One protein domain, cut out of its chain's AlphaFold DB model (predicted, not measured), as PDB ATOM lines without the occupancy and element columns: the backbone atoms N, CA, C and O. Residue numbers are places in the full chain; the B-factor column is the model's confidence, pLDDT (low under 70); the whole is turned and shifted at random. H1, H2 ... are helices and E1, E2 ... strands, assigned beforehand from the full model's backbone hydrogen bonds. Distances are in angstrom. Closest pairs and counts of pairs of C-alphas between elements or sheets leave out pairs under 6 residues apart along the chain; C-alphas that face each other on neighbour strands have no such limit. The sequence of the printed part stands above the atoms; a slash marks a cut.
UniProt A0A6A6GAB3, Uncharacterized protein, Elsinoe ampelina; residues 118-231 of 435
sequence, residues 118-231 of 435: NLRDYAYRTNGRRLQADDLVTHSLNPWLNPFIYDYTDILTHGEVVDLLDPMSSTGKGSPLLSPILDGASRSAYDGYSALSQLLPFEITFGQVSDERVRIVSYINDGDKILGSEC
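What this domain is: This is residues 118 to 231 of the 435 residues of an uncharacterized protein of Elsinoe ampelina (UniProt A0A6A6GAB3). There is little regular structure: long loops wind loosely through the domain, with helix H1 near one end of its longest axis, the loop of residues 182 to 189 near the other, and a small hairpin of E1 and E2 to one side. Of 114 printed residues, 20 are in named elements, in the order H1, H2, E1, E2, a mixed class. The whole is loose, radius of gyration of the C-alphas 17.6 A, spanning 49 by 40 by 29 A.

How they stand to each other: H1, residues 118 to 127, and H2, residues 167 to 170, are apart. In H1 every O i to N i+4 pair is within hydrogen-bond range; H2 is too short for such a pair. Strands E1, residues 204 to 206, and E2, residues 214 to 216, form an antiparallel hairpin at 154 degrees, with N 205 and O 215 2.8 A apart.

Where its parts are: H1 begins at C-alpha 118 (27.282, -7.382, -0.833) and is 14.2 A long. E2 ends at C-alpha 216 (39.014, 3.202, -6.863).

The domain as a whole: The printed part has no cut. The links H1 to H2 and H2 to E1 are long. Confidence is under 70 at residues 133 to 139, 180 to 193, 207 to 212 and 228.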
ATOM      1  N   ASN A 118      27.102  -8.833  -0.954       80.00
ATOM      2  CA  ASN A 118      27.282  -7.382  -0.833       80.00
ATOM      3  C   ASN A 118      26.634  -6.616  -1.999       80.00
ATOM      4  O   ASN A 118      25.968  -5.597  -1.783       80.00
ATOM      5  N   LEU A 119      26.774  -7.122  -3.231       79.44
ATOM      6  CA  LEU A 119      26.122  -6.548  -4.413       79.44
ATOM      7  C   LEU A 119      24.593  -6.673  -4.352       79.44
ATOM      8  O   LEU A 119      23.884  -5.716  -4.667       79.44
ATOM      9  N   ARG A 120      24.062  -7.822  -3.912       78.88
ATOM     10  CA  ARG A 120      22.609  -8.022  -3.747       78.88
ATOM     11  C   ARG A 120      22.024  -7.102  -2.678       78.88
ATOM     12  O   ARG A 120      20.957  -6.528  -2.893       78.88
ATOM     13  N   ASP A 121      22.720  -6.926  -1.559       77.88
ATOM     14  CA  ASP A 121      22.303  -6.025  -0.480       77.88
ATOM     15  C   ASP A 121      22.314  -4.564  -0.941       77.88
ATOM     16  O   ASP A 121      21.440  -3.771  -0.583       77.88
ATOM     17  N   TYR A 122      23.282  -4.193  -1.779       76.81
ATOM     18  CA  TYR A 122      23.283  -2.900  -2.447       76.81
ATOM     19  C   TYR A 122      22.077  -2.727  -3.379       76.81
ATOM     20  O   TYR A 122      21.331  -1.758  -3.223       76.81
ATOM     21  N   ALA A 123      21.847  -3.670  -4.292       78.69
ATOM     22  CA  ALA A 123      20.720  -3.609  -5.216       78.69
ATOM     23  C   ALA A 123      19.372  -3.555  -4.478       78.69
ATOM     24  O   ALA A 123      18.462  -2.841  -4.895       78.69
ATOM     25  N   TYR A 124      19.251  -4.247  -3.340       79.75
ATOM     26  CA  TYR A 124      18.078  -4.156  -2.474       79.75
ATOM     27  C   TYR A 124      17.857  -2.737  -1.940       79.75
ATOM     28  O   TYR A 124      16.741  -2.219  -2.012       79.75
ATOM     29  N   ARG A 125      18.916  -2.093  -1.433       76.12
ATOM     30  CA  ARG A 125      18.847  -0.727  -0.892       76.12
ATOM     31  C   ARG A 125      18.495   0.309  -1.955       76.12
ATOM     32  O   ARG A 125      17.740   1.227  -1.656       76.12
ATOM     33  N   THR A 126      19.019   0.171  -3.171       75.12
ATOM     34  CA  THR A 126      18.779   1.143  -4.250       75.12
ATOM     35  C   THR A 126      17.459   0.935  -4.965       75.12
ATOM     36  O   THR A 126      16.760   1.906  -5.242       75.12
ATOM     37  N   ASN A 127      17.083  -0.315  -5.231       75.44
ATOM     38  CA  ASN A 127      15.859  -0.623  -5.968       75.44
ATOM     39  C   ASN A 127      14.634  -0.756  -5.050       75.44
ATOM     40  O   ASN A 127      13.511  -0.866  -5.538       75.44
ATOM     41  N   GLY A 128      14.832  -0.812  -3.727       76.56
ATOM     42  CA  GLY A 128      13.767  -1.026  -2.743       76.56
ATOM     43  C   GLY A 128      13.135  -2.424  -2.797       76.56
ATOM     44  O   GLY A 128      12.093  -2.655  -2.187       76.56
ATOM     45  N   ARG A 129      13.738  -3.365  -3.536       78.38
ATOM     46  CA  ARG A 129      13.254  -4.741  -3.701       78.38
ATOM     47  C   ARG A 129      14.408  -5.718  -3.854       78.38
ATOM     48  O   ARG A 129      15.469  -5.365  -4.357       78.38
ATOM     49  N   ARG A 130      14.187  -6.971  -3.451       74.19
ATOM     50  CA  ARG A 130      15.188  -8.032  -3.612       74.19
ATOM     51  C   ARG A 130      15.253  -8.442  -5.078       74.19
ATOM     52  O   ARG A 130      14.204  -8.593  -5.705       74.19
ATOM     53  N   LEU A 131      16.473  -8.605  -5.585       72.25
ATOM     54  CA  LEU A 131      16.700  -9.175  -6.905       72.25
ATOM     55  C   LEU A 131      16.274 -10.646  -6.911       72.25
ATOM     56  O   LEU A 131      16.588 -11.387  -5.976       72.25
ATOM     57  N   GLN A 132      15.556 -11.035  -7.952       70.94
ATOM     58  CA  GLN A 132      15.220 -12.412  -8.286       70.94
ATOM     59  C   GLN A 132      16.191 -12.932  -9.350       70.94
ATOM     60  O   GLN A 132      16.879 -12.156 -10.010       70.94
ATOM     61  N   ALA A 133      16.281 -14.253  -9.509       67.25
ATOM     62  CA  ALA A 133      17.212 -14.860 -10.464       67.25
ATOM     63  C   ALA A 133      16.906 -14.492 -11.932       67.25
ATOM     64  O   ALA A 133      17.795 -14.556 -12.775       67.25
ATOM     65  N   ASP A 134      15.666 -14.105 -12.230       69.88
ATOM     66  CA  ASP A 134      15.179 -13.673 -13.542       69.88
ATOM     67  C   ASP A 134      15.283 -12.155 -13.778       69.88
ATOM     68  O   ASP A 134      14.971 -11.682 -14.873       69.88
ATOM     69  N   ASP A 135      15.759 -11.379 -12.798       68.75
ATOM     70  CA  ASP A 135      16.059  -9.960 -12.989       68.75
ATOM     71  C   ASP A 135      17.320  -9.802 -13.857       68.75
ATOM     72  O   ASP A 135      18.435  -9.656 -13.361       68.75
ATOM     73  N   LEU A 136      17.139  -9.830 -15.181       57.22
ATOM     74  CA  LEU A 136      18.230  -9.799 -16.162       57.22
ATOM     75  C   LEU A 136      19.017  -8.477 -16.177       57.22
ATOM     76  O   LEU A 136      20.193  -8.472 -16.533       57.22
ATOM     77  N   VAL A 137      18.384  -7.354 -15.820       60.72
ATOM     78  CA  VAL A 137      19.026  -6.032 -15.757       60.72
ATOM     79  C   VAL A 137      18.366  -5.194 -14.666       60.72
ATOM     80  O   VAL A 137      17.172  -4.899 -14.733       60.72
ATOM     81  N   THR A 138      19.152  -4.735 -13.695       63.28
ATOM     82  CA  THR A 138      18.740  -3.662 -12.781       63.28
ATOM     83  C   THR A 138      19.712  -2.501 -12.861       63.28
ATOM     84  O   THR A 138      20.902  -2.671 -12.607       63.28
ATOM     85  N   HIS A 139      19.208  -1.310 -13.185       65.62
ATOM     86  CA  HIS A 139      20.006  -0.086 -13.262       65.62
ATOM     87  C   HIS A 139      20.208   0.525 -11.868       65.62
ATOM     88  O   HIS A 139      19.739   1.625 -11.592       65.62
ATOM     89  N   SER A 140      20.873  -0.211 -10.970       72.12
ATOM     90  CA  SER A 140      21.291   0.346  -9.675       72.12
ATOM     91  C   SER A 140      22.380   1.411  -9.856       72.12
ATOM     92  O   SER A 140      22.387   2.396  -9.124       72.12
ATOM     93  N   LEU A 141      23.220   1.235 -10.882       76.44
ATOM     94  CA  LEU A 141      24.097   2.247 -11.469       76.44
ATOM     95  C   LEU A 141      23.779   2.333 -12.962       76.44
ATOM     96  O   LEU A 141      23.667   1.299 -13.632       76.44
ATOM     97  N   ASN A 142      23.632   3.543 -13.489       77.25
ATOM     98  CA  ASN A 142      23.450   3.772 -14.910       77.25
ATOM     99  C   ASN A 142      24.628   4.578 -15.479       77.25
ATOM    100  O   ASN A 142      24.602   5.810 -15.440       77.25
ATOM    101  N   PRO A 143      25.630   3.916 -16.093       73.31
ATOM    102  CA  PRO A 143      26.779   4.619 -16.664       73.31
ATOM    103  C   PRO A 143      26.382   5.597 -17.783       73.31
ATOM    104  O   PRO A 143      27.145   6.508 -18.095       73.31
ATOM    105  N   TRP A 144      25.182   5.447 -18.357       76.25
ATOM    106  CA  TRP A 144      24.640   6.323 -19.393       76.25
ATOM    107  C   TRP A 144      23.941   7.577 -18.874       76.25
ATOM    108  O   TRP A 144      23.530   8.388 -19.698       76.25
ATOM    109  N   LEU A 145      23.718   7.726 -17.563       81.50
ATOM    110  CA  LEU A 145      22.876   8.813 -17.058       81.50
ATOM    111  C   LEU A 145      23.523  10.188 -17.261       81.50
ATOM    112  O   LEU A 145      22.833  11.131 -17.637       81.50
ATOM    113  N   ASN A 146      24.843  10.281 -17.077       84.19
ATOM    114  CA  ASN A 146      25.604  11.510 -17.315       84.19
ATOM    115  C   ASN A 146      26.787  11.209 -18.249       84.19
ATOM    116  O   ASN A 146      27.921  11.090 -17.784       84.19
ATOM    117  N   PRO A 147      26.543  10.970 -19.547       86.94
ATOM    118  CA  PRO A 147      27.621  10.678 -20.473       86.94
ATOM    119  C   PRO A 147      28.467  11.935 -20.685       86.94
ATOM    120  O   PRO A 147      27.976  13.060 -20.582       86.94
ATOM    121  N   PHE A 148      29.731  11.740 -21.040       86.50
ATOM    122  CA  PHE A 148      30.534  12.810 -21.609       86.50
ATOM    123  C   PHE A 148      29.936  13.206 -22.962       86.50
ATOM    124  O   PHE A 148      29.653  12.331 -23.779       86.50
ATOM    125  N   ILE A 149      29.746  14.501 -23.206       88.69
ATOM    126  CA  ILE A 149      29.270  15.045 -24.480       88.69
ATOM    127  C   ILE A 149      30.350  15.981 -25.018       88.69
ATOM    128  O   ILE A 149      30.730  16.946 -24.351       88.69
ATOM    129  N   TYR A 150      30.825  15.703 -26.231       85.12
ATOM    130  CA  TYR A 150      31.808  16.559 -26.897       85.12
ATOM    131  C   TYR A 150      31.302  17.994 -27.017       85.12
ATOM    132  O   TYR A 150      30.101  18.215 -27.128       85.12
ATOM    133  N   ASP A 151      32.214  18.964 -26.986       85.62
ATOM    134  CA  ASP A 151      31.941  20.407 -27.054       85.62
ATOM    135  C   ASP A 151      31.153  20.998 -25.863       85.62
ATOM    136  O   ASP A 151      31.081  22.221 -25.735       85.62
ATOM    137  N   TYR A 152      30.592  20.168 -24.973       87.62
ATOM    138  CA  TYR A 152      29.736  20.606 -23.861       87.62
ATOM    139  C   TYR A 152      30.260  20.215 -22.480       87.62
ATOM    140  O   TYR A 152      30.142  21.000 -21.542       87.62
ATOM    141  N   THR A 153      30.777  18.998 -22.318       87.94
ATOM    142  CA  THR A 153      31.264  18.517 -21.024       87.94
ATOM    143  C   THR A 153      32.708  18.958 -20.815       87.94
ATOM    144  O   THR A 153      33.588  18.589 -21.592       87.94
ATOM    145  N   ASP A 154      32.956  19.716 -19.747       87.81
ATOM    146  CA  ASP A 154      34.309  20.096 -19.339       87.81
ATOM    147  C   ASP A 154      35.098  18.872 -18.861       87.81
ATOM    148  O   ASP A 154      34.605  18.073 -18.059       87.81
ATOM    149  N   ILE A 155      36.337  18.734 -19.339       85.50
ATOM    150  CA  ILE A 155      37.273  17.696 -18.899       85.50
ATOM    151  C   ILE A 155      38.475  18.305 -18.183       85.50
ATOM    152  O   ILE A 155      38.917  19.417 -18.487       85.50
ATOM    153  N   LEU A 156      39.037  17.542 -17.248       85.50
ATOM    154  CA  LEU A 156      40.295  17.875 -16.590       85.50
ATOM    155  C   LEU A 156      41.456  17.415 -17.480       85.50
ATOM    156  O   LEU A 156      41.720  16.227 -17.625       85.50
ATOM    157  N   THR A 157      42.137  18.361 -18.123       78.19
ATOM    158  CA  THR A 157      43.114  18.072 -19.190       78.19
ATOM    159  C   THR A 157      44.520  17.733 -18.695       78.19
ATOM    160  O   THR A 157      45.361  17.327 -19.493       78.19
ATOM    161  N   HIS A 158      44.792  17.870 -17.397       77.38
ATOM    162  CA  HIS A 158      46.138  17.727 -16.827       77.38
ATOM    163  C   HIS A 158      46.325  16.428 -16.026       77.38
ATOM    164  O   HIS A 158      47.197  16.359 -15.162       77.38
ATOM    165  N   GLY A 159      45.513  15.399 -16.301       73.31
ATOM    166  CA  GLY A 159      45.582  14.105 -15.608       73.31
ATOM    167  C   GLY A 159      45.029  14.132 -14.180       73.31
ATOM    168  O   GLY A 159      45.311  13.240 -13.385       73.31
ATOM    169  N   GLU A 160      44.265  15.168 -13.836       84.69
ATOM    170  CA  GLU A 160      43.546  15.249 -12.568       84.69
ATOM    171  C   GLU A 160      42.316  14.335 -12.608       84.69
ATOM    172  O   GLU A 160      41.692  14.151 -13.654       84.69
ATOM    173  N   VAL A 161      41.933  13.805 -11.449       85.44
ATOM    174  CA  VAL A 161      40.756  12.943 -11.305       85.44
ATOM    175  C   VAL A 161      39.650  13.673 -10.552       85.44
ATOM    176  O   VAL A 161      39.912  14.558  -9.736       85.44
ATOM    177  N   VAL A 162      38.396  13.302 -10.809       86.12
ATOM    178  CA  VAL A 162      37.274  13.762  -9.980       86.12
ATOM    179  C   VAL A 162      37.380  13.076  -8.623       86.12
ATOM    180  O   VAL A 162      37.285  11.850  -8.559       86.12
ATOM    181  N   ASP A 163      37.583  13.863  -7.565       84.94
ATOM    182  CA  ASP A 163      37.786  13.336  -6.216       84.94
ATOM    183  C   ASP A 163      36.610  12.453  -5.783       84.94
ATOM    184  O   ASP A 163      35.440  12.781  -5.994       84.94
ATOM    185  N   LEU A 164      36.933  11.305  -5.192       84.75
ATOM    186  CA  LEU A 164      35.938  10.337  -4.759       84.75
ATOM    187  C   LEU A 164      35.103  10.844  -3.571       84.75
ATOM    188  O   LEU A 164      33.919  10.543  -3.496       84.75
ATOM    189  N   LEU A 165      35.690  11.569  -2.618       82.94
ATOM    190  CA  LEU A 165      35.015  11.998  -1.386       82.94
ATOM    191  C   LEU A 165      34.362  13.378  -1.519       82.94
ATOM    192  O   LEU A 165      33.362  13.644  -0.852       82.94
ATOM    193  N   ASP A 166      34.896  14.228  -2.393       85.31
ATOM    194  CA  ASP A 166      34.362  15.540  -2.741       85.31
ATOM    195  C   ASP A 166      34.300  15.745  -4.271       85.31
ATOM    196  O   ASP A 166      35.037  16.573  -4.827       85.31
ATOM    197  N   PRO A 167      33.390  15.040  -4.983       85.12
ATOM    198  CA  PRO A 167      33.258  15.166  -6.439       85.12
ATOM    199  C   PRO A 167      32.930  16.594  -6.893       85.12
ATOM    200  O   PRO A 167      33.287  17.014  -7.995       85.12
ATOM    201  N   MET A 168      32.263  17.369  -6.029       87.00
ATOM    202  CA  MET A 168      31.839  18.735  -6.331       87.00
ATOM    203  C   MET A 168      33.013  19.711  -6.395       87.00
ATOM    204  O   MET A 168      32.892  20.739  -7.065       87.00
ATOM    205  N   SER A 169      34.151  19.389  -5.774       88.44
ATOM    206  CA  SER A 169      35.367  20.212  -5.809       88.44
ATOM    207  C   SER A 169      35.925  20.439  -7.219       88.44
ATOM    208  O   SER A 169      36.672  21.400  -7.436       88.44
ATOM    209  N   SER A 170      35.564  19.588  -8.184       85.56
ATOM    210  CA  SER A 170      35.953  19.717  -9.594       85.56
ATOM    211  C   SER A 170      34.962  20.526 -10.436       85.56
ATOM    212  O   SER A 170      35.231  20.804 -11.602       85.56
ATOM    213  N   THR A 171      33.837  20.958  -9.861       85.94
ATOM    214  CA  THR A 171      32.810  21.724 -10.583       85.94
ATOM    215  C   THR A 171      33.362  23.060 -11.079       85.94
ATOM    216  O   THR A 171      33.959  23.819 -10.316       85.94
ATOM    217  N   GLY A 172      33.124  23.368 -12.357       85.06
ATOM    218  CA  GLY A 172      33.588  24.605 -12.994       85.06
ATOM    219  C   GLY A 172      35.088  24.629 -13.307       85.06
ATOM    220  O   GLY A 172      35.610  25.685 -13.663       85.06
ATOM    221  N   LYS A 173      35.782  23.495 -13.150       87.44
ATOM    222  CA  LYS A 173      37.154  23.297 -13.620       87.44
ATOM    223  C   LYS A 173      37.142  22.551 -14.952       87.44
ATOM    224  O   LYS A 173      36.255  21.746 -15.209       87.44
ATOM    225  N   GLY A 174      38.187  22.772 -15.742       86.94
ATOM    226  CA  GLY A 174      38.380  22.103 -17.022       86.94
ATOM    227  C   GLY A 174      37.945  22.946 -18.215       86.94
ATOM    228  O   GLY A 174      37.718  24.151 -18.112       86.94
ATOM    229  N   SER A 175      37.903  22.293 -19.367       87.31
ATOM    230  CA  SER A 175      37.481  22.878 -20.638       87.31
ATOM    231  C   SER A 175      36.860  21.798 -21.515       87.31
ATOM    232  O   SER A 175      37.275  20.638 -21.397       87.31
ATOM    233  N   PRO A 176      35.931  22.135 -22.421       85.50
ATOM    234  CA  PRO A 176      35.298  21.137 -23.261       85.50
ATOM    235  C   PRO A 176      36.301  20.575 -24.269       85.50
ATOM    236  O   PRO A 176      37.077  21.317 -24.879       85.50
ATOM    237  N   LEU A 177      36.275  19.256 -24.457       82.00
ATOM    238  CA  LEU A 177      37.022  18.602 -25.528       82.00
ATOM    239  C   LEU A 177      36.224  18.700 -26.831       82.00
ATOM    240  O   LEU A 177      35.039  18.352 -26.860       82.00
ATOM    241  N   LEU A 178      36.881  19.156 -27.899       78.81
ATOM    242  CA  LEU A 178      36.245  19.329 -29.201       78.81
ATOM    243  C   LEU A 178      35.804  17.991 -29.796       78.81
ATOM    244  O   LEU A 178      36.503  16.983 -29.672       78.81
ATOM    245  N   SER A 179      34.654  17.985 -30.474       71.25
ATOM    246  CA  SER A 179      34.206  16.800 -31.205       71.25
ATOM    247  C   SER A 179      35.252  16.373 -32.250       71.25
ATOM    248  O   SER A 179      35.733  17.222 -33.010       71.25
ATOM    249  N   PRO A 180      35.533  15.061 -32.397       65.69
ATOM    250  CA  PRO A 180      36.422  14.535 -33.438       65.69
ATOM    251  C   PRO A 180      35.980  14.911 -34.862       65.69
ATOM    252  O   PRO A 180      36.783  14.881 -35.794       65.69
ATOM    253  N   ILE A 181      34.696  15.255 -35.041       60.41
ATOM    254  CA  ILE A 181      34.130  15.744 -36.307       60.41
ATOM    255  C   ILE A 181      34.617  17.167 -36.612       60.41
ATOM    256  O   ILE A 181      34.892  17.489 -37.766       60.41
ATOM    257  N   LEU A 182      34.713  18.022 -35.589       52.28
ATOM    258  CA  LEU A 182      35.086  19.433 -35.721       52.28
ATOM    259  C   LEU A 182      36.603  19.640 -35.737       52.28
ATOM    260  O   LEU A 182      37.072  20.568 -36.390       52.28
ATOM    261  N   ASP A 183      37.366  18.752 -35.098       54.34
ATOM    262  CA  ASP A 183      38.835  18.802 -35.072       54.34
ATOM    263  C   ASP A 183      39.490  18.298 -36.380       54.34
ATOM    264  O   ASP A 183      40.705  18.173 -36.495       54.34
ATOM    265  N   GLY A 184      38.695  17.948 -37.401       51.62
ATOM    266  CA  GLY A 184      39.197  17.456 -38.692       51.62
ATOM    267  C   GLY A 184      39.909  16.094 -38.632       51.62
ATOM    268  O   GLY A 184      40.302  15.571 -39.677       51.62
ATOM    269  N   ALA A 185      40.035  15.501 -37.440       53.31
ATOM    270  CA  ALA A 185      40.658  14.207 -37.188       53.31
ATOM    271  C   ALA A 185      39.790  13.017 -37.645       53.31
ATOM    272  O   ALA A 185      40.305  11.924 -37.865       53.31
ATOM    273  N   SER A 186      38.482  13.209 -37.864       49.47
ATOM    274  CA  SER A 186      37.586  12.137 -38.313       49.47
ATOM    275  C   SER A 186      37.262  12.220 -39.811       49.47
ATOM    276  O   SER A 186      36.284  12.831 -40.237       49.47
ATOM    277  N   ARG A 187      38.054  11.527 -40.642       45.53
ATOM    278  CA  ARG A 187      37.580  11.011 -41.951       45.53
ATOM    279  C   ARG A 187      37.042   9.581 -41.856       45.53
ATOM    280  O   ARG A 187      36.740   8.976 -42.882       45.53
ATOM    281  N   SER A 188      36.895   9.041 -40.652       47.12
ATOM    282  CA  SER A 188      36.472   7.664 -40.432       47.12
ATOM    283  C   SER A 188      35.222   7.631 -39.559       47.12
ATOM    284  O   SER A 188      35.265   7.394 -38.360       47.12
ATOM    285  N   ALA A 189      34.061   7.778 -40.192       45.28
ATOM    286  CA  ALA A 189      32.801   7.283 -39.636       45.28
ATOM    287  C   ALA A 189      32.756   5.730 -39.571       45.28
ATOM    288  O   ALA A 189      31.682   5.155 -39.415       45.28
ATOM    289  N   TYR A 190      33.901   5.047 -39.728       48.59
ATOM    290  CA  TYR A 190      34.033   3.589 -39.747       48.59
ATOM    291  C   TYR A 190      34.405   2.985 -38.385       48.59
ATOM    292  O   TYR A 190      34.315   1.770 -38.243       48.59
ATOM    293  N   ASP A 191      34.760   3.790 -37.379       55.81
ATOM    294  CA  ASP A 191      35.349   3.261 -36.138       55.81
ATOM    295  C   ASP A 191      34.312   2.829 -35.083       55.81
ATOM    296  O   ASP A 191      34.670   2.450 -33.981       55.81
ATOM    297  N   GLY A 192      33.008   2.861 -35.384       58.09
ATOM    298  CA  GLY A 192      31.961   2.323 -34.494       58.09
ATOM    299  C   GLY A 192      31.853   2.967 -33.102       58.09
ATOM    300  O   GLY A 192      31.150   2.441 -32.237       58.09
ATOM    301  N   TYR A 193      32.503   4.112 -32.891       66.25
ATOM    302  CA  TYR A 193      32.377   4.946 -31.699       66.25
ATOM    303  C   TYR A 193      31.415   6.114 -31.946       66.25
ATOM    304  O   TYR A 193      31.253   6.594 -33.069       66.25
ATOM    305  N   SER A 194      30.765   6.589 -30.881       74.75
ATOM    306  CA  SER A 194      29.926   7.787 -30.952       74.75
ATOM    307  C   SER A 194      30.808   9.033 -31.009       74.75
ATOM    308  O   SER A 194      31.628   9.271 -30.127       74.75
ATOM    309  N   ALA A 195      30.603   9.854 -32.037       74.88
ATOM    310  CA  ALA A 195      31.289  11.137 -32.194       74.88
ATOM    311  C   ALA A 195      30.605  12.295 -31.434       74.88
ATOM    312  O   ALA A 195      31.042  13.443 -31.518       74.88
ATOM    313  N   LEU A 196      29.514  11.989 -30.720       80.31
ATOM    314  CA  LEU A 196      28.710  12.948 -29.960       80.31
ATOM    315  C   LEU A 196      28.887  12.782 -28.451       80.31
ATOM    316  O   LEU A 196      28.823  13.761 -27.713       80.31
ATOM    317  N   SER A 197      29.118  11.553 -27.987       83.06
ATOM    318  CA  SER A 197      29.186  11.251 -26.562       83.06
ATOM    319  C   SER A 197      29.987   9.992 -26.249       83.06
ATOM    320  O   SER A 197      30.062   9.077 -27.066       83.06
ATOM    321  N   GLN A 198      30.547   9.919 -25.042       81.19
ATOM    322  CA  GLN A 198      31.233   8.737 -24.515       81.19
ATOM    323  C   GLN A 198      30.757   8.398 -23.099       81.19
ATOM    324  O   GLN A 198      30.251   9.254 -22.371       81.19
ATOM    325  N   LEU A 199      30.937   7.139 -22.692       83.00
ATOM    326  CA  LEU A 199      30.849   6.789 -21.277       83.00
ATOM    327  C   LEU A 199      32.077   7.308 -20.534       83.00
ATOM    328  O   LEU A 199      33.190   7.230 -21.052       83.00
ATOM    329  N   LEU A 200      31.865   7.775 -19.308       81.56
ATOM    330  CA  LEU A 200      32.951   8.202 -18.436       81.56
ATOM    331  C   LEU A 200      33.602   6.988 -17.759       81.56
ATOM    332  O   LEU A 200      32.882   6.191 -17.145       81.56
ATOM    333  N   PRO A 201      34.935   6.834 -17.855       83.19
ATOM    334  CA  PRO A 201      35.659   5.864 -17.050       83.19
ATOM    335  C   PRO A 201      35.722   6.319 -15.584       83.19
ATOM    336  O   PRO A 201      35.361   7.446 -15.243       83.19
ATOM    337  N   PHE A 202      36.208   5.432 -14.723       84.75
ATOM    338  CA  PHE A 202      36.696   5.784 -13.396       84.75
ATOM    339  C   PHE A 202      38.112   5.237 -13.230       84.75
ATOM    340  O   PHE A 202      38.476   4.228 -13.839       84.75
ATOM    341  N   GLU A 203      38.895   5.907 -12.399       85.75
ATOM    342  CA  GLU A 203      40.304   5.625 -12.198       85.75
ATOM    343  C   GLU A 203      40.514   4.658 -11.040       85.75
ATOM    344  O   GLU A 203      39.868   4.749  -9.985       85.75
ATOM    345  N   ILE A 204      41.468   3.752 -11.232       85.88
ATOM    346  CA  ILE A 204      41.912   2.808 -10.213       85.88
ATOM    347  C   ILE A 204      43.416   2.925  -9.997       85.88
ATOM    348  O   ILE A 204      44.167   3.309 -10.889       85.88
ATOM    349  N   THR A 205      43.869   2.544  -8.810       83.00
ATOM    350  CA  THR A 205      45.288   2.373  -8.507       83.00
ATOM    351  C   THR A 205      45.540   0.997  -7.906       83.00
ATOM    352  O   THR A 205      44.671   0.414  -7.249       83.00
ATOM    353  N   PHE A 206      46.743   0.477  -8.129       81.50
ATOM    354  CA  PHE A 206      47.242  -0.724  -7.472       81.50
ATOM    355  C   PHE A 206      48.073  -0.296  -6.256       81.50
ATOM    356  O   PHE A 206      48.960   0.549  -6.369       81.50
ATOM    357  N   GLY A 207      47.778  -0.838  -5.070       66.50
ATOM    358  CA  GLY A 207      48.507  -0.483  -3.850       66.50
ATOM    359  C   GLY A 207      50.013  -0.776  -3.937       66.50
ATOM    360  O   GLY A 207      50.426  -1.790  -4.497       66.50
ATOM    361  N   GLN A 208      50.854   0.074  -3.334       53.31
ATOM    362  CA  GLN A 208      52.304  -0.162  -3.268       53.31
ATOM    363  C   GLN A 208      52.647  -1.321  -2.320       53.31
ATOM    364  O   GLN A 208      52.423  -1.199  -1.116       53.31
ATOM    365  N   VAL A 209      53.214  -2.401  -2.883       47.41
ATOM    366  CA  VAL A 209      54.091  -3.484  -2.347       47.41
ATOM    367  C   VAL A 209      53.707  -4.185  -1.019       47.41
ATOM    368  O   VAL A 209      54.228  -5.256  -0.731       47.41
ATOM    369  N   SER A 210      52.783  -3.668  -0.208       43.31
ATOM    370  CA  SER A 210      52.425  -4.222   1.108       43.31
ATOM    371  C   SER A 210      50.928  -4.435   1.344       43.31
ATOM    372  O   SER A 210      50.592  -5.228   2.218       43.31
ATOM    373  N   ASP A 211      50.037  -3.793   0.574       49.31
ATOM    374  CA  ASP A 211      48.585  -4.044   0.670       49.31
ATOM    375  C   ASP A 211      48.016  -4.730  -0.592       49.31
ATOM    376  O   ASP A 211      46.955  -5.324  -0.505       49.31
ATOM    377  N   GLU A 212      48.695  -4.695  -1.754       56.41
ATOM    378  CA  GLU A 212      48.267  -5.304  -3.045       56.41
ATOM    379  C   GLU A 212      46.810  -5.021  -3.494       56.41
ATOM    380  O   GLU A 212      46.337  -5.575  -4.489       56.41
ATOM    381  N   ARG A 213      46.072  -4.152  -2.794       73.50
ATOM    382  CA  ARG A 213      44.651  -3.928  -3.056       73.50
ATOM    383  C   ARG A 213      44.464  -2.980  -4.224       73.50
ATOM    384  O   ARG A 213      45.133  -1.951  -4.322       73.50
ATOM    385  N   VAL A 214      43.496  -3.317  -5.065       86.88
ATOM    386  CA  VAL A 214      42.908  -2.383  -6.023       86.88
ATOM    387  C   VAL A 214      42.150  -1.319  -5.241       86.88
ATOM    388  O   VAL A 214      41.417  -1.648  -4.310       86.88
ATOM    389  N   ARG A 215      42.332  -0.051  -5.609       88.06
ATOM    390  CA  ARG A 215      41.574   1.069  -5.048       88.06
ATOM    391  C   ARG A 215      40.959   1.907  -6.143       88.06
ATOM    392  O   ARG A 215      41.653   2.273  -7.086       88.06
ATOM    393  N   ILE A 216      39.686   2.240  -5.993       88.44
ATOM    394  CA  ILE A 216      39.014   3.202  -6.863       88.44
ATOM    395  C   ILE A 216      39.328   4.593  -6.315       88.44
ATOM    396  O   ILE A 216      39.077   4.870  -5.144       88.44
ATOM    397  N   VAL A 217      39.926   5.449  -7.143       87.00
ATOM    398  CA  VAL A 217      40.436   6.768  -6.716       87.00
ATOM    399  C   VAL A 217      39.654   7.937  -7.300       87.00
ATOM    400  O   VAL A 217      39.824   9.061  -6.837       87.00
ATOM    401  N   SER A 218      38.773   7.680  -8.268       87.69
ATOM    402  CA  SER A 218      37.861   8.691  -8.796       87.69
ATOM    403  C   SER A 218      36.400   8.342  -8.545       87.69
ATOM    404  O   SER A 218      36.023   7.181  -8.383       87.69
ATOM    405  N   TYR A 219      35.557   9.368  -8.572       87.12
ATOM    406  CA  TYR A 219      34.108   9.206  -8.575       87.12
ATOM    407  C   TYR A 219      33.631   8.348  -9.763       87.12
ATOM    408  O   TYR A 219      34.046   8.567 -10.902       87.12
ATOM    409  N   ILE A 220      32.739   7.387  -9.499       86.88
ATOM    410  CA  ILE A 220      32.030   6.612 -10.529       86.88
ATOM    411  C   ILE A 220      30.794   7.395 -10.970       86.88
ATOM    412  O   ILE A 220      30.006   7.837 -10.137       86.88
ATOM    413  N   ASN A 221      30.588   7.526 -12.281       84.50
ATOM    414  CA  ASN A 221      29.408   8.189 -12.834       84.50
ATOM    415  C   ASN A 221      28.090   7.555 -12.337       84.50
ATOM    416  O   ASN A 221      27.972   6.332 -12.316       84.50
ATOM    417  N   ASP A 222      27.102   8.382 -11.965       82.62
ATOM    418  CA  ASP A 222      25.852   7.962 -11.283       82.62
ATOM    419  C   ASP A 222      26.091   7.248  -9.927       82.62
ATOM    420  O   ASP A 222      25.248   6.512  -9.415       82.62
ATOM    421  N   GLY A 223      27.274   7.447  -9.333       81.56
ATOM    422  CA  GLY A 223      27.716   6.818  -8.091       81.56
ATOM    423  C   GLY A 223      27.382   7.588  -6.808       81.56
ATOM    424  O   GLY A 223      27.887   7.244  -5.740       81.56
ATOM    425  N   ASP A 224      26.539   8.619  -6.856       79.12
ATOM    426  CA  ASP A 224      26.154   9.431  -5.694       79.12
ATOM    427  C   ASP A 224      25.484   8.573  -4.612       79.12
ATOM    428  O   ASP A 224      25.768   8.702  -3.420       79.12
ATOM    429  N   LYS A 225      24.672   7.601  -5.040       74.69
ATOM    430  CA  LYS A 225      23.949   6.667  -4.161       74.69
ATOM    431  C   LYS A 225      24.851   5.643  -3.473       74.69
ATOM    432  O   LYS A 225      24.391   4.949  -2.566       74.69
ATOM    433  N   ILE A 226      26.099   5.502  -3.921       75.38
ATOM    434  CA  ILE A 226      27.071   4.539  -3.381       75.38
ATOM    435  C   ILE A 226      28.263   5.191  -2.702       75.38
ATOM    436  O   ILE A 226      29.106   4.468  -2.164       75.38
ATOM    437  N   LEU A 227      28.341   6.520  -2.690       75.06
ATOM    438  CA  LEU A 227      29.462   7.233  -2.100       75.06
ATOM    439  C   LEU A 227      29.634   6.869  -0.619       75.06
ATOM    440  O   LEU A 227      28.678   6.885   0.156       75.06
ATOM    441  N   GLY A 228      30.852   6.483  -0.230       69.38
ATOM    442  CA  GLY A 228      31.160   6.054   1.140       69.38
ATOM    443  C   GLY A 228      30.517   4.726   1.575       69.38
ATOM    444  O   GLY A 228      30.601   4.370   2.749       69.38
ATOM    445  N   SER A 229      29.877   3.983   0.663       72.06
ATOM    446  CA  SER A 229      29.281   2.675   0.955       72.06
ATOM    447  C   SER A 229      30.262   1.516   0.725       72.06
ATOM    448  O   SER A 229      31.221   1.625  -0.039       72.06
ATOM    449  N   GLU A 230      29.966   0.349   1.307       78.62
ATOM    450  CA  GLU A 230      30.689  -0.911   1.047       78.62
ATOM    451  C   GLU A 230      30.629  -1.361  -0.430       78.62
ATOM    452  O   GLU A 230      31.340  -2.281  -0.822       78.62
ATOM    453  N   CYS A 231      29.810  -0.717  -1.275       79.88
ATOM    454  CA  CYS A 231      29.714  -1.038  -2.698       79.88
ATOM    455  C   CYS A 231      31.004  -0.702  -3.465       79.88
ATOM    456  O   CYS A 231      31.418  -1.498  -4.303       79.88
TER     457      CYS A 231